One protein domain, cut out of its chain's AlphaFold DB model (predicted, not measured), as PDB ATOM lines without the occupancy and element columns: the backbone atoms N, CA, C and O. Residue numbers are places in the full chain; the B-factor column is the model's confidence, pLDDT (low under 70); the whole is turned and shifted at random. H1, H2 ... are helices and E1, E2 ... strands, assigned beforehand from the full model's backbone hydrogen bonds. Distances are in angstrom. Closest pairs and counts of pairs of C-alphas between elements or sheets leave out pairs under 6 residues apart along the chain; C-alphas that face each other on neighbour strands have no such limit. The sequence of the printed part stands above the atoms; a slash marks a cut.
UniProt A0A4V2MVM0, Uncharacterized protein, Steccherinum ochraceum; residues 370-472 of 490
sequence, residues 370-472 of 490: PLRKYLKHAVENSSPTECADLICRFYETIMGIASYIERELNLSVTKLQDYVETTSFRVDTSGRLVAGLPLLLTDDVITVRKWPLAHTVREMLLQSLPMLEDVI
ATOM      1  N   PRO A 370     -14.288  21.870 -28.544       94.50
ATOM      2  CA  PRO A 370     -14.951  22.477 -27.388       94.50
ATOM      3  C   PRO A 370     -16.405  22.002 -27.264       94.50
ATOM      4  O   PRO A 370     -17.114  21.981 -28.274       94.50
ATOM      5  N   LEU A 371     -16.862  21.685 -26.044       95.12
ATOM      6  CA  LEU A 371     -18.202  21.132 -25.803       95.12
ATOM      7  C   LEU A 371     -19.308  21.976 -26.451       95.12
ATOM      8  O   LEU A 371     -20.126  21.448 -27.196       95.12
ATOM      9  N   ARG A 372     -19.276  23.300 -26.264       94.00
ATOM     10  CA  ARG A 372     -20.252  24.228 -26.858       94.00
ATOM     11  C   ARG A 372     -20.312  24.151 -28.385       94.00
ATOM     12  O   ARG A 372     -21.389  24.190 -28.970       94.00
ATOM     13  N   LYS A 373     -19.158  24.012 -29.048       93.88
ATOM     14  CA  LYS A 373     -19.093  23.870 -30.511       93.88
ATOM     15  C   LYS A 373     -19.653  22.518 -30.957       93.88
ATOM     16  O   LYS A 373     -20.352  22.462 -31.963       93.88
ATOM     17  N   TYR A 374     -19.358  21.456 -30.208       95.56
ATOM     18  CA  TYR A 374     -19.886  20.121 -30.475       95.56
ATOM     19  C   TYR A 374     -21.410  20.071 -30.301       95.56
ATOM     20  O   TYR A 374     -22.110  19.628 -31.205       95.56
ATOM     21  N   LEU A 375     -21.931  20.605 -29.191       94.81
ATOM     22  CA  LEU A 375     -23.367  20.693 -28.924       94.81
ATOM     23  C   LEU A 375     -24.089  21.540 -29.969       94.81
ATOM     24  O   LEU A 375     -25.135  21.127 -30.454       94.81
ATOM     25  N   LYS A 376     -23.516  22.680 -30.375       93.94
ATOM     26  CA  LYS A 376     -24.071  23.485 -31.468       93.94
ATOM     27  C   LYS A 376     -24.198  22.670 -32.756       93.94
ATOM     28  O   LYS A 376     -25.272  22.629 -33.342       93.94
ATOM     29  N   HIS A 377     -23.134  21.973 -33.153       94.62
ATOM     30  CA  HIS A 377     -23.165  21.117 -34.337       94.62
ATOM     31  C   HIS A 377     -24.191  19.981 -34.205       94.62
ATOM     32  O   HIS A 377     -24.879  19.672 -35.172       94.62
ATOM     33  N   ALA A 378     -24.316  19.358 -33.030       94.38
ATOM     34  CA  ALA A 378     -25.317  18.321 -32.789       94.38
ATOM     35  C   ALA A 378     -26.745  18.877 -32.922       94.38
ATOM     36  O   ALA A 378     -27.552  18.303 -33.637       94.38
ATOM     37  N   VAL A 379     -27.039  20.037 -32.330       91.06
ATOM     38  CA  VAL A 379     -28.361  20.681 -32.435       91.06
ATOM     39  C   VAL A 379     -28.706  21.065 -33.878       91.06
ATOM     40  O   VAL A 379     -29.858  20.946 -34.282       91.06
ATOM     41  N   GLU A 380     -27.722  21.501 -34.665       92.06
ATOM     42  CA  GLU A 380     -27.919  21.877 -36.071       92.06
ATOM     43  C   GLU A 380     -28.133  20.672 -37.003       92.06
ATOM     44  O   GLU A 380     -28.794  20.812 -38.032       92.06
ATOM     45  N   ASN A 381     -27.565  19.504 -36.675       94.62
ATOM     46  CA  ASN A 381     -27.470  18.370 -37.605       94.62
ATOM     47  C   ASN A 381     -28.158  17.081 -37.127       94.62
ATOM     48  O   ASN A 381     -28.235  16.122 -37.893       94.62
ATOM     49  N   SER A 382     -28.641  17.028 -35.886       94.12
ATOM     50  CA  SER A 382     -29.257  15.839 -35.287       94.12
ATOM     51  C   SER A 382     -30.714  16.085 -34.909       94.12
ATOM     52  O   SER A 382     -31.180  17.216 -34.771       94.12
ATOM     53  N   SER A 383     -31.465  15.001 -34.735       90.69
ATOM     54  CA  SER A 383     -32.849  15.086 -34.272       90.69
ATOM     55  C   SER A 383     -32.927  15.568 -32.811       90.69
ATOM     56  O   SER A 383     -31.994  15.351 -32.029       90.69
ATOM     57  N   PRO A 384     -34.058  16.162 -32.375       87.19
ATOM     58  CA  PRO A 384     -34.239  16.573 -30.980       87.19
ATOM     59  C   PRO A 384     -34.065  15.426 -29.975       87.19
ATOM     60  O   PRO A 384     -33.546  15.636 -28.881       87.19
ATOM     61  N   THR A 385     -34.463  14.207 -30.350       86.94
ATOM     62  CA  THR A 385     -34.311  13.009 -29.512       86.94
ATOM     63  C   THR A 385     -32.843  12.628 -29.333       86.94
ATOM     64  O   THR A 385     -32.427  12.351 -28.212       86.94
ATOM     65  N   GLU A 386     -32.044  12.662 -30.403       90.75
ATOM     66  CA  GLU A 386     -30.596  12.407 -30.333       90.75
ATOM     67  C   GLU A 386     -29.873  13.484 -29.520       90.75
ATOM     68  O   GLU A 386     -28.969  13.171 -28.750       90.75
ATOM     69  N   CYS A 387     -30.299  14.746 -29.638       91.00
ATOM     70  CA  CYS A 387     -29.762  15.834 -28.823       91.00
ATOM     71  C   CYS A 387     -30.077  15.635 -27.336       91.00
ATOM     72  O   CYS A 387     -29.199  15.817 -26.493       91.00
ATOM     73  N   ALA A 388     -31.310  15.243 -27.003       87.00
ATOM     74  CA  ALA A 388     -31.702  14.959 -25.625       87.00
ATOM     75  C   ALA A 388     -30.903  13.783 -25.043       87.00
ATOM     76  O   ALA A 388     -30.388  13.889 -23.932       87.00
ATOM     77  N   ASP A 389     -30.745  12.700 -25.808       91.00
ATOM     78  CA  ASP A 389     -29.921  11.551 -25.422       91.00
ATOM     79  C   ASP A 389     -28.454  11.946 -25.195       91.00
ATOM     80  O   ASP A 389     -27.856  11.586 -24.182       91.00
ATOM     81  N   LEU A 390     -27.885  12.756 -26.092       94.25
ATOM     82  CA  LEU A 390     -26.524  13.269 -25.960       94.25
ATOM     83  C   LEU A 390     -26.341  14.102 -24.680       94.25
ATOM     84  O   LEU A 390     -25.360  13.913 -23.961       94.25
ATOM     85  N   ILE A 391     -27.283  15.002 -24.377       94.12
ATOM     86  CA  ILE A 391     -27.244  15.826 -23.159       94.12
ATOM     87  C   ILE A 391     -27.337  14.945 -21.909       94.12
ATOM     88  O   ILE A 391     -26.567  15.154 -20.971       94.12
ATOM     89  N   CYS A 392     -28.226  13.946 -21.895       93.38
ATOM     90  CA  CYS A 392     -28.328  12.988 -20.792       93.38
ATOM     91  C   CYS A 392     -27.016  12.218 -20.593       93.38
ATOM     92  O   CYS A 392     -26.509  12.163 -19.474       93.38
ATOM     93  N   ARG A 393     -26.408  11.710 -21.674       96.62
ATOM     94  CA  ARG A 393     -25.111  11.018 -21.610       96.62
ATOM     95  C   ARG A 393     -24.000  11.913 -21.069       96.62
ATOM     96  O   ARG A 393     -23.192  11.465 -20.256       96.62
ATOM     97  N   PHE A 394     -23.944  13.180 -21.480       97.00
ATOM     98  CA  PHE A 394     -22.971  14.124 -20.930       97.00
ATOM     99  C   PHE A 394     -23.233  14.425 -19.458       97.00
ATOM    100  O   PHE A 394     -22.285  14.413 -18.680       97.00
ATOM    101  N   TYR A 395     -24.490  14.616 -19.057       97.31
ATOM    102  CA  TYR A 395     -24.861  14.790 -17.654       97.31
ATOM    103  C   TYR A 395     -24.382  13.614 -16.794       97.31
ATOM    104  O   TYR A 395     -23.694  13.822 -15.795       97.31
ATOM    105  N   GLU A 396     -24.676  12.382 -17.212       96.19
ATOM    106  CA  GLU A 396     -24.233  11.164 -16.528       96.19
ATOM    107  C   GLU A 396     -22.705  11.072 -16.469       96.19
ATOM    108  O   GLU A 396     -22.143  10.784 -15.413       96.19
ATOM    109  N   THR A 397     -22.023  11.396 -17.572       97.44
ATOM    110  CA  THR A 397     -20.555  11.389 -17.635       97.44
ATOM    111  C   THR A 397     -19.949  12.405 -16.666       97.44
ATOM    112  O   THR A 397     -19.015  12.077 -15.940       97.44
ATOM    113  N   ILE A 398     -20.483  13.628 -16.603       97.44
ATOM    114  CA  ILE A 398     -19.988  14.677 -15.697       97.44
ATOM    115  C   ILE A 398     -20.233  14.288 -14.240       97.44
ATOM    116  O   ILE A 398     -19.338  14.446 -13.414       97.44
ATOM    117  N   MET A 399     -21.410  13.741 -13.923       97.44
ATOM    118  CA  MET A 399     -21.706  13.225 -12.584       97.44
ATOM    119  C   MET A 399     -20.767  12.074 -12.199       97.44
ATOM    120  O   MET A 399     -20.313  12.012 -11.055       97.44
ATOM    121  N   GLY A 400     -20.433  11.196 -13.150       97.00
ATOM    122  CA  GLY A 400     -19.451  10.126 -12.970       97.00
ATOM    123  C   GLY A 400     -18.052  10.661 -12.664       97.00
ATOM    124  O   GLY A 400     -17.447  10.253 -11.673       97.00
ATOM    125  N   ILE A 401     -17.573  11.636 -13.449       96.88
ATOM    126  CA  ILE A 401     -16.294  12.324 -13.205       96.88
ATOM    127  C   ILE A 401     -16.303  12.979 -11.822       96.88
ATOM    128  O   ILE A 401     -15.361  12.801 -11.058       96.88
ATOM    129  N   ALA A 402     -17.365  13.712 -11.480       96.62
ATOM    130  CA  ALA A 402     -17.459  14.414 -10.208       96.62
ATOM    131  C   ALA A 402     -17.419  13.439  -9.020       96.62
ATOM    132  O   ALA A 402     -16.629  13.630  -8.102       96.62
ATOM    133  N   SER A 403     -18.183  12.347  -9.078       96.25
ATOM    134  CA  SER A 403     -18.189  11.318  -8.026       96.25
ATOM    135  C   SER A 403     -16.825  10.630  -7.886       96.25
ATOM    136  O   SER A 403     -16.377  10.323  -6.782       96.25
ATOM    137  N   TYR A 404     -16.135  10.393  -9.008       96.94
ATOM    138  CA  TYR A 404     -14.777   9.851  -8.993       96.94
ATOM    139  C   TYR A 404     -13.801  10.819  -8.307       96.94
ATOM    140  O   TYR A 404     -13.056  10.411  -7.417       96.94
ATOM    141  N   ILE A 405     -13.837  12.097  -8.690       95.50
ATOM    142  CA  ILE A 405     -12.975  13.151  -8.144       95.50
ATOM    143  C   ILE A 405     -13.241  13.384  -6.652       95.50
ATOM    144  O   ILE A 405     -12.293  13.522  -5.882       95.50
ATOM    145  N   GLU A 406     -14.509  13.379  -6.237       95.44
ATOM    146  CA  GLU A 406     -14.915  13.471  -4.832       95.44
ATOM    147  C   GLU A 406     -14.216  12.410  -3.989       95.44
ATOM    148  O   GLU A 406     -13.590  12.732  -2.982       95.44
ATOM    149  N   ARG A 407     -14.267  11.153  -4.440       96.38
ATOM    150  CA  ARG A 407     -13.672  10.018  -3.735       96.38
ATOM    151  C   ARG A 407     -12.147  10.067  -3.737       96.38
ATOM    152  O   ARG A 407     -11.537   9.813  -2.705       96.38
ATOM    153  N   GLU A 408     -11.538  10.368  -4.880       95.38
ATOM    154  CA  GLU A 408     -10.080  10.305  -5.043       95.38
ATOM    155  C   GLU A 408      -9.356  11.420  -4.274       95.38
ATOM    156  O   GLU A 408      -8.264  11.225  -3.732       95.38
ATOM    157  N   LEU A 409      -9.981  12.597  -4.199       92.69
ATOM    158  CA  LEU A 409      -9.411  13.788  -3.569       92.69
ATOM    159  C   LEU A 409     -10.064  14.140  -2.227       92.69
ATOM    160  O   LEU A 409      -9.633  15.097  -1.587       92.69
ATOM    161  N   ASN A 410     -11.066  13.371  -1.792       94.00
ATOM    162  CA  ASN A 410     -11.846  13.610  -0.576       94.00
ATOM    163  C   ASN A 410     -12.392  15.051  -0.502       94.00
ATOM    164  O   ASN A 410     -12.238  15.750   0.503       94.00
ATOM    165  N   LEU A 411     -12.965  15.532  -1.611       93.38
ATOM    166  CA  LEU A 411     -13.485  16.897  -1.705       93.38
ATOM    167  C   LEU A 411     -14.847  17.017  -1.025       93.38
ATOM    168  O   LEU A 411     -15.681  16.122  -1.106       93.38
ATOM    169  N   SER A 412     -15.111  18.175  -0.419       93.75
ATOM    170  CA  SER A 412     -16.470  18.532  -0.018       93.75
ATOM    171  C   SER A 412     -17.348  18.790  -1.245       93.75
ATOM    172  O   SER A 412     -16.861  19.208  -2.299       93.75
ATOM    173  N   VAL A 413     -18.666  18.652  -1.081       94.44
ATOM    174  CA  VAL A 413     -19.650  18.952  -2.137       94.44
ATOM    175  C   VAL A 413     -19.479  20.371  -2.698       94.44
ATOM    176  O   VAL A 413     -19.592  20.568  -3.904       94.44
ATOM    177  N   THR A 414     -19.143  21.356  -1.860       93.38
ATOM    178  CA  THR A 414     -18.908  22.744  -2.295       93.38
ATOM    179  C   THR A 414     -17.688  22.875  -3.208       93.38
ATOM    180  O   THR A 414     -17.805  23.438  -4.297       93.38
ATOM    181  N   LYS A 415     -16.546  22.280  -2.829       93.44
ATOM    182  CA  LYS A 415     -15.333  22.247  -3.666       93.44
ATOM    183  C   LYS A 415     -15.558  21.452  -4.952       93.44
ATOM    184  O   LYS A 415     -15.003  21.782  -5.995       93.44
ATOM    185  N   LEU A 416     -16.393  20.416  -4.899       95.12
ATOM    186  CA  LEU A 416     -16.760  19.637  -6.075       95.12
ATOM    187  C   LEU A 416     -17.668  20.418  -7.038       95.12
ATOM    188  O   LEU A 416     -17.549  20.288  -8.253       95.12
ATOM    189  N   GLN A 417     -18.556  21.266  -6.522       95.38
ATOM    190  CA  GLN A 417     -19.321  22.189  -7.359       95.38
ATOM    191  C   GLN A 417     -18.407  23.236  -8.006       95.38
ATOM    192  O   GLN A 417     -18.533  23.473  -9.205       95.38
ATOM    193  N   ASP A 418     -17.436  23.786  -7.265       94.06
ATOM    194  CA  ASP A 418     -16.407  24.673  -7.831       94.06
ATOM    195  C   ASP A 418     -15.607  23.988  -8.937       94.06
ATOM    196  O   ASP A 418     -15.355  24.579  -9.991       94.06
ATOM    197  N   TYR A 419     -15.246  22.721  -8.720       94.31
ATOM    198  CA  TYR A 419     -14.601  21.893  -9.728       94.31
ATOM    199  C   TYR A 419     -15.439  21.860 -11.006       94.31
ATOM    200  O   TYR A 419     -14.939  22.208 -12.072       94.31
ATOM    201  N   VAL A 420     -16.718  21.483 -10.919       95.75
ATOM    202  CA  VAL A 420     -17.580  21.336 -12.102       95.75
ATOM    203  C   VAL A 420     -17.786  22.667 -12.828       95.75
ATOM    204  O   VAL A 420     -17.770  22.684 -14.056       95.75
ATOM    205  N   GLU A 421     -17.950  23.772 -12.101       93.94
ATOM    206  CA  GLU A 421     -18.212  25.094 -12.692       93.94
ATOM    207  C   GLU A 421     -16.986  25.696 -13.379       93.94
ATOM    208  O   GLU A 421     -17.116  26.369 -14.399       93.94
ATOM    209  N   THR A 422     -15.790  25.446 -12.845       93.25
ATOM    210  CA  THR A 422     -14.537  25.981 -13.406       93.25
ATOM    211  C   THR A 422     -13.898  25.059 -14.444       93.25
ATOM    212  O   THR A 422     -12.986  25.472 -15.167       93.25
ATOM    213  N   THR A 423     -14.361  23.812 -14.539       95.00
ATOM    214  CA  THR A 423     -13.838  22.833 -15.490       95.00
ATOM    215  C   THR A 423     -14.297  23.155 -16.905       95.00
ATOM    216  O   THR A 423     -15.487  23.238 -17.200       95.00
ATOM    217  N   SER A 424     -13.343  23.256 -17.827       94.94
ATOM    218  CA  SER A 424     -13.647  23.335 -19.251       94.94
ATOM    219  C   SER A 424     -13.723  21.940 -19.873       94.94
ATOM    220  O   SER A 424     -12.805  21.127 -19.750       94.94
ATOM    221  N   PHE A 425     -14.821  21.664 -20.576       95.94
ATOM    222  CA  PHE A 425     -15.096  20.361 -21.183       95.94
ATOM    223  C   PHE A 425     -14.863  20.368 -22.694       95.94
ATOM    224  O   PHE A 425     -15.153  21.341 -23.404       95.94
ATOM    225  N   ARG A 426     -14.368  19.243 -23.207       95.75
ATOM    226  CA  ARG A 426     -14.196  19.000 -24.642       95.75
ATOM    227  C   ARG A 426     -14.736  17.630 -25.014       95.75
ATOM    228  O   ARG A 426     -14.964  16.796 -24.150       95.75
ATOM    229  N   VAL A 427     -14.953  17.415 -26.303       96.12
ATOM    230  CA  VAL A 427     -15.423  16.143 -26.853       96.12
ATOM    231  C   VAL A 427     -14.369  15.624 -27.819       96.12
ATOM    232  O   VAL A 427     -13.936  16.365 -28.705       96.12
ATOM    233  N   ASP A 428     -13.917  14.390 -27.624       94.56
ATOM    234  CA  ASP A 428     -12.943  13.751 -28.510       94.56
ATOM    235  C   ASP A 428     -13.578  13.305 -29.843       94.56
ATOM    236  O   ASP A 428     -14.787  13.416 -30.066       94.56
ATOM    237  N   THR A 429     -12.767  12.778 -30.761       92.25
ATOM    238  CA  THR A 429     -13.249  12.276 -32.061       92.25
ATOM    239  C   THR A 429     -14.207  11.091 -31.964       92.25
ATOM    240  O   THR A 429     -14.920  10.818 -32.923       92.25
ATOM    241  N   SER A 430     -14.227  10.384 -30.832       93.88
ATOM    242  CA  SER A 430     -15.158   9.283 -30.567       93.88
ATOM    243  C   SER A 430     -16.470   9.743 -29.925       93.88
ATOM    244  O   SER A 430     -17.347   8.923 -29.664       93.88
ATOM    245  N   GLY A 431     -16.634  11.048 -29.685       94.69
ATOM    246  CA  GLY A 431     -17.815  11.595 -29.021       94.69
ATOM    247  C   GLY A 431     -17.775  11.466 -27.497       94.69
ATOM    248  O   GLY A 431     -18.798  11.685 -26.848       94.69
ATOM    249  N   ARG A 432     -16.627  11.117 -26.902       95.75
ATOM    250  CA  ARG A 432     -16.480  11.045 -25.443       95.75
ATOM    251  C   ARG A 432     -16.172  12.420 -24.881       95.75
ATOM    252  O   ARG A 432     -15.336  13.153 -25.408       95.75
ATOM    253  N   LEU A 433     -16.832  12.745 -23.776       96.69
ATOM    254  CA  LEU A 433     -16.555  13.953 -23.017       96.69
ATOM    255  C   LEU A 433     -15.227  13.797 -22.265       96.69
ATOM    256  O   LEU A 433     -15.001  12.775 -21.623       96.69
ATOM    257  N   VAL A 434     -14.373  14.811 -22.322       96.62
ATOM    258  CA  VAL A 434     -13.112  14.897 -21.583       96.62
ATOM    259  C   VAL A 434     -13.129  16.188 -20.772       96.62
ATOM    260  O   VAL A 434     -13.264  17.285 -21.327       96.62
ATOM    261  N   ALA A 435     -13.027  16.058 -19.454       96.44
ATOM    262  CA  ALA A 435     -12.925  17.185 -18.536       96.44
ATOM    263  C   ALA A 435     -11.483  17.701 -18.493       96.44
ATOM    264  O   ALA A 435     -10.541  16.919 -18.434       96.44
ATOM    265  N   GLY A 436     -11.296  19.019 -18.547       95.50
ATOM    266  CA  GLY A 436     -10.012  19.636 -18.215       95.50
ATOM    267  C   GLY A 436      -9.737  19.560 -16.716       95.50
ATOM    268  O   GLY A 436     -10.600  19.160 -15.935       95.50
ATOM    269  N   LEU A 437      -8.545  19.981 -16.302       93.44
ATOM    270  CA  LEU A 437      -8.293  20.172 -14.878       93.44
ATOM    271  C   LEU A 437      -8.963  21.462 -14.394       93.44
ATOM    272  O   LEU A 437      -8.949  22.469 -15.113       93.44
ATOM    273  N   PRO A 438      -9.516  21.464 -13.178       83.62
ATOM    274  CA  PRO A 438     -10.079  22.659 -12.582       83.62
ATOM    275  C   PRO A 438      -8.958  23.667 -12.317       83.62
ATOM    276  O   PRO A 438      -7.807  23.318 -12.024       83.62
ATOM    277  N   LEU A 439      -9.310  24.946 -12.323       79.31
ATOM    278  CA  LEU A 439      -8.512  25.919 -11.596       79.31
ATOM    279  C   LEU A 439      -8.816  25.674 -10.120       79.31
ATOM    280  O   LEU A 439      -9.825  26.162  -9.624       79.31
ATOM    281  N   LEU A 440      -7.999  24.859  -9.442       68.12
ATOM    282  CA  LEU A 440      -8.142  24.676  -7.998       68.12
ATOM    283  C   LEU A 440      -8.033  26.058  -7.351       68.12
ATOM    284  O   LEU A 440      -6.952  26.656  -7.333       68.12
ATOM    285  N   LEU A 441      -9.179  26.573  -6.906       71.69
ATOM    286  CA  LEU A 441      -9.254  27.748  -6.059       71.69
ATOM    287  C   LEU A 441      -8.395  27.446  -4.833       71.69
ATOM    288  O   LEU A 441      -8.435  26.339  -4.292       71.69
ATOM    289  N   THR A 442      -7.568  28.409  -4.440       73.44
ATOM    290  CA  THR A 442      -6.828  28.339  -3.179       73.44
ATOM    291  C   THR A 442      -7.799  28.020  -2.046       73.44
ATOM    292  O   THR A 442      -8.918  28.534  -2.048       73.44
ATOM    293  N   ASP A 443      -7.365  27.195  -1.088       74.94
ATOM    294  CA  ASP A 443      -8.195  26.689   0.020       74.94
ATOM    295  C   ASP A 443      -8.885  27.789   0.852       74.94
ATOM    296  O   ASP A 443      -9.812  27.503   1.607       74.94
ATOM    297  N   ASP A 444      -8.480  29.044   0.669       83.00
ATOM    298  CA  ASP A 444      -9.022  30.226   1.330       83.00
ATOM    299  C   ASP A 444     -10.389  30.688   0.783       83.00
ATOM    300  O   ASP A 444     -11.080  31.466   1.443       83.00
ATOM    301  N   VAL A 445     -10.803  30.251  -0.415       80.69
ATOM    302  CA  VAL A 445     -12.081  30.673  -1.013       80.69
ATOM    303  C   VAL A 445     -13.155  29.624  -0.750       80.69
ATOM    304  O   VAL A 445     -13.196  28.575  -1.388       80.69
ATOM    305  N   ILE A 446     -14.066  29.931   0.174       82.00
ATOM    306  CA  ILE A 446     -15.248  29.107   0.437       82.00
ATOM    307  C   ILE A 446     -16.410  29.652  -0.389       82.00
ATOM    308  O   ILE A 446     -16.929  30.734  -0.114       82.00
ATOM    309  N   THR A 447     -16.855  28.887  -1.379       86.94
ATOM    310  CA  THR A 447     -18.126  29.142  -2.059       86.94
ATOM    311  C   THR A 447     -19.242  28.379  -1.340       86.94
ATOM    312  O   THR A 447     -19.103  27.208  -0.976       86.94
ATOM    313  N   VAL A 448     -20.369  29.049  -1.093       86.94
ATOM    314  CA  VAL A 448     -21.549  28.428  -0.480       86.94
ATOM    315  C   VAL A 448     -22.686  28.485  -1.485       86.94
ATOM    316  O   VAL A 448     -23.152  29.562  -1.853       86.94
ATOM    317  N   ARG A 449     -23.137  27.312  -1.928       87.69
ATOM    318  CA  ARG A 449     -24.297  27.151  -2.810       87.69
ATOM    319  C   ARG A 449     -25.446  26.546  -2.014       87.69
ATOM    320  O   ARG A 449     -25.230  25.693  -1.158       87.69
ATOM    321  N   LYS A 450     -26.673  26.974  -2.311       90.75
ATOM    322  CA  LYS A 450     -27.893  26.431  -1.682       90.75
ATOM    323  C   LYS A 450     -28.462  25.209  -2.411       90.75
ATOM    324  O   LYS A 450     -29.412  24.603  -1.934       90.75
ATOM    325  N   TRP A 451     -27.918  24.860  -3.574       92.31
ATOM    326  CA  TRP A 451     -28.434  23.798  -4.437       92.31
ATOM    327  C   TRP A 451     -27.476  22.603  -4.515       92.31
ATOM    328  O   TRP A 451     -26.277  22.764  -4.284       92.31
ATOM    329  N   PRO A 452     -27.974  21.403  -4.867       94.31
ATOM    330  CA  PRO A 452     -27.151  20.199  -4.983       94.31
ATOM    331  C   PRO A 452     -26.250  20.207  -6.230       94.31
ATOM    332  O   PRO A 452     -26.498  20.930  -7.196       94.31
ATOM    333  N   LEU A 453     -25.239  19.330  -6.258       94.81
ATOM    334  CA  LEU A 453     -24.311  19.151  -7.389       94.81
ATOM    335  C   LEU A 453     -25.024  18.921  -8.733       94.81
ATOM    336  O   LEU A 453     -24.640  19.501  -9.745       94.81
ATOM    337  N   ALA A 454     -26.105  18.137  -8.725       94.38
ATOM    338  CA  ALA A 454     -26.946  17.882  -9.895       94.38
ATOM    339  C   ALA A 454     -27.425  19.177 -10.576       94.38
ATOM    340  O   ALA A 454     -27.480  19.269 -11.802       94.38
ATOM    341  N   HIS A 455     -27.746  20.197  -9.777       93.62
ATOM    342  CA  HIS A 455     -28.157  21.498 -10.285       93.62
ATOM    343  C   HIS A 455     -26.987  22.222 -10.958       93.62
ATOM    344  O   HIS A 455     -27.142  22.719 -12.065       93.62
ATOM    345  N   THR A 456     -25.804  22.210 -10.343       95.75
ATOM    346  CA  THR A 456     -24.583  22.783 -10.928       95.75
ATOM    347  C   THR A 456     -24.234  22.139 -12.278       95.75
ATOM    348  O   THR A 456     -23.993  22.853 -13.250       95.75
ATOM    349  N   VAL A 457     -24.281  20.805 -12.387       96.25
ATOM    350  CA  VAL A 457     -24.028  20.101 -13.662       96.25
ATOM    351  C   VAL A 457     -25.061  20.485 -14.722       96.25
ATOM    352  O   VAL A 457     -24.705  20.737 -15.874       96.25
ATOM    353  N   ARG A 458     -26.342  20.565 -14.336       94.69
ATOM    354  CA  ARG A 458     -27.418  21.002 -15.230       94.69
ATOM    355  C   ARG A 458     -27.164  22.414 -15.752       94.69
ATOM    356  O   ARG A 458     -27.232  22.615 -16.958       94.69
ATOM    357  N   GLU A 459     -26.878  23.371 -14.872       94.06
ATOM    358  CA  GLU A 459     -26.632  24.763 -15.263       94.06
ATOM    359  C   GLU A 459     -25.424  24.885 -16.193       94.06
ATOM    360  O   GLU A 459     -25.519  25.545 -17.223       94.06
ATOM    361  N   MET A 460     -24.328  24.179 -15.911       94.94
ATOM    362  CA  MET A 460     -23.153  24.171 -16.788       94.94
ATOM    363  C   MET A 460     -23.483  23.632 -18.191       94.94
ATOM    364  O   MET A 460     -23.087  24.222 -19.203       94.94
ATOM    365  N   LEU A 461     -24.256  22.543 -18.282       94.81
ATOM    366  CA  LEU A 461     -24.699  22.004 -19.571       94.81
ATOM    367  C   LEU A 461     -25.634  22.967 -20.306       94.81
ATOM    368  O   LEU A 461     -25.477  23.153 -21.510       94.81
ATOM    369  N   LEU A 462     -26.566  23.608 -19.598       90.75
ATOM    370  CA  LEU A 462     -27.467  24.606 -20.179       90.75
ATOM    371  C   LEU A 462     -26.703  25.830 -20.697       90.75
ATOM    372  O   LEU A 462     -26.984  26.296 -21.796       90.75
ATOM    373  N   GLN A 463     -25.696  26.305 -19.962       91.12
ATOM    374  CA  GLN A 463     -24.806  27.389 -20.397       91.12
ATOM    375  C   GLN A 463     -23.935  26.995 -21.599       91.12
ATOM    376  O   GLN A 463     -23.539  27.846 -22.397       91.12
ATOM    377  N   SER A 464     -23.639  25.700 -21.742       91.31
ATOM    378  CA  SER A 464     -22.876  25.160 -22.870       91.31
ATOM    379  C   SER A 464     -23.714  24.979 -24.136       91.31
ATOM    380  O   SER A 464     -23.139  24.852 -25.221       91.31
ATOM    381  N   LEU A 465     -25.046  24.962 -24.038       90.00
ATOM    382  CA  LEU A 465     -25.905  24.931 -25.216       90.00
ATOM    383  C   LEU A 465     -25.803  26.266 -25.974       90.00
ATOM    384  O   LEU A 465     -25.605  27.322 -25.367       90.00
ATOM    385  N   PRO A 466     -25.903  26.257 -27.317       82.88
ATOM    386  CA  PRO A 466     -26.122  27.500 -28.049       82.88
ATOM    387  C   PRO A 466     -27.360  28.192 -27.466       82.88
ATOM    388  O   PRO A 466     -28.310  27.515 -27.065       82.88
ATOM    389  N   MET A 467     -27.337  29.528 -27.387       76.56
ATOM    390  CA  MET A 467     -28.491  30.277 -26.892       76.56
ATOM    391  C   MET A 467     -29.714  29.812 -27.682       76.56
ATOM    392  O   MET A 467     -29.659  29.716 -28.908       76.56
ATOM    393  N   LEU A 468     -30.802  29.480 -26.984       60.53
ATOM    394  CA  LEU A 468     -32.028  28.993 -27.620       60.53
ATOM    395  C   LEU A 468     -32.507  29.972 -28.708       60.53
ATOM    396  O   LEU A 468     -33.085  29.556 -29.705       60.53
ATOM    397  N   GLU A 469     -32.203  31.258 -28.534       65.62
ATOM    398  CA  GLU A 469     -32.428  32.329 -29.503       65.62
ATOM    399  C   GLU A 469     -31.738  32.076 -30.849       65.62
ATOM    400  O   GLU A 469     -32.379  32.248 -31.883       65.62
ATOM    401  N   ASP A 470     -30.494  31.583 -30.859       71.31
ATOM    402  CA  ASP A 470     -29.772  31.240 -32.091       71.31
ATOM    403  C   ASP A 470     -30.472  30.090 -32.826       71.31
ATOM    404  O   ASP A 470     -30.633  30.116 -34.045       71.31
ATOM    405  N   VAL A 471     -30.940  29.091 -32.071       64.75
ATOM    406  CA  VAL A 471     -31.623  27.908 -32.615       64.75
ATOM    407  C   VAL A 471     -33.011  28.276 -33.146       64.75
ATOM    408  O   VAL A 471     -33.401  27.852 -34.235       64.75
ATOM    409  N   ILE A 472     -33.757  29.104 -32.409       65.31
ATOM    410  CA  ILE A 472     -35.068  29.611 -32.827       65.31
ATOM    411  C   ILE A 472     -34.917  30.482 -34.076       65.31
ATOM    412  O   ILE A 472     -35.627  30.244 -35.055       65.31
TER     413      ILE A 472
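AT A GLANCE: This is residues 370 to 472 of the 490 residues of an uncharacterized protein of Steccherinum ochraceum (UniProt A0A4V2MVM0). One long helix, H2, runs along the length of the model; H3 and H4, side by side, pack slantwise across it, and the small strand hairpin of E1 and E2 sits by it with E2 nearer to H2. H1 folds back from the beginning of H2 and brings its first residues to E1, while residues 436 to 452 make a long loop from E2 round to H4 and the short H5 ends the printed part away from the core. The printed part has 103 residues, with five named helices and two named strands in the order H1, H2, H3, E1, E2, H4, H5; the sheet, E1 - E2, is antiparallel and the class is mostly helix. The whole is compact, with a radius of gyration of the C-alphas of 14.5 A, and elongated, spanning 44 by 28 by 19 A.

IN THESE COORDINATES: Find C-alpha 371 at (-18.202, 21.132, -25.803); from there H1, residues 371 to 381, runs 15.3 A. H2, residues 384 to 409, begins at C-alpha 384, (-34.239, 16.573, -30.980), and runs 37.1 A. Read on to H3, residues 413 to 422, 14.2 A, then to E1, residues 425 to 428, 10.1 A, and E2, residues 433 to 435, 6.6 A. H4, residues 453 to 464, spans 16.7 A, and H5, residues 468 to 472, spans 6.1 A, ending at C-alpha 472, (-35.068, 29.611, -32.827).

HOW THE PARTS SIT: Begin with the hub, H4, which touches three helices. It touches H3 at a shallow tilt of 8 degrees, the same way, with the C-alphas of Gln 417 and Leu 453 closest at 5.8 A. Residues 391 to 399 of H2 touch H4 at a steep tilt of 49 degrees, opposite ways; the closest C-alphas are those of Tyr 395 and Val 457, 6.7 A apart. Residues 398 to 406 of H2 touch H3 at a steep tilt of 53 degrees, closest at the C-alphas of Glu 406 and Leu 416, 6.6 A. H1 and H4 only just touch, with 3 pairs of C-alphas within 8 A, made by residue 464 alone of H4; Arg 372 and Ser 464 have the closest C-alphas, 4.9 A apart. H1 and H2 are close but not clearly touching, at a shallow tilt of 18 degrees, opposite ways. In the hairpin E1 and E2, look for N 426 and O 434 at 2.9 A and N 434 and O 426 at 2.8 A, within hydrogen-bond range. The closest C-alphas of H1 and E1 are those of Leu 371 and Arg 426, 4.7 A apart; those of H2 and E2 are Phe 394 and Leu 433, 6.7 A apart. H5 touches no helix. In H1, H2, H3, H4 and H5 every O i to N i+4 pair is within hydrogen-bond range.

THE WHOLE: The two C-alphas farthest apart are those of Ser 383 and Asp 444, 45.4 A. The printed part has no cut; the link from E2 to H4 is long, and the other links are tight. The mean pLDDT of the printed part is 90.9; look for values under 70 at residues 440, 468 to 469 and 471 to 472.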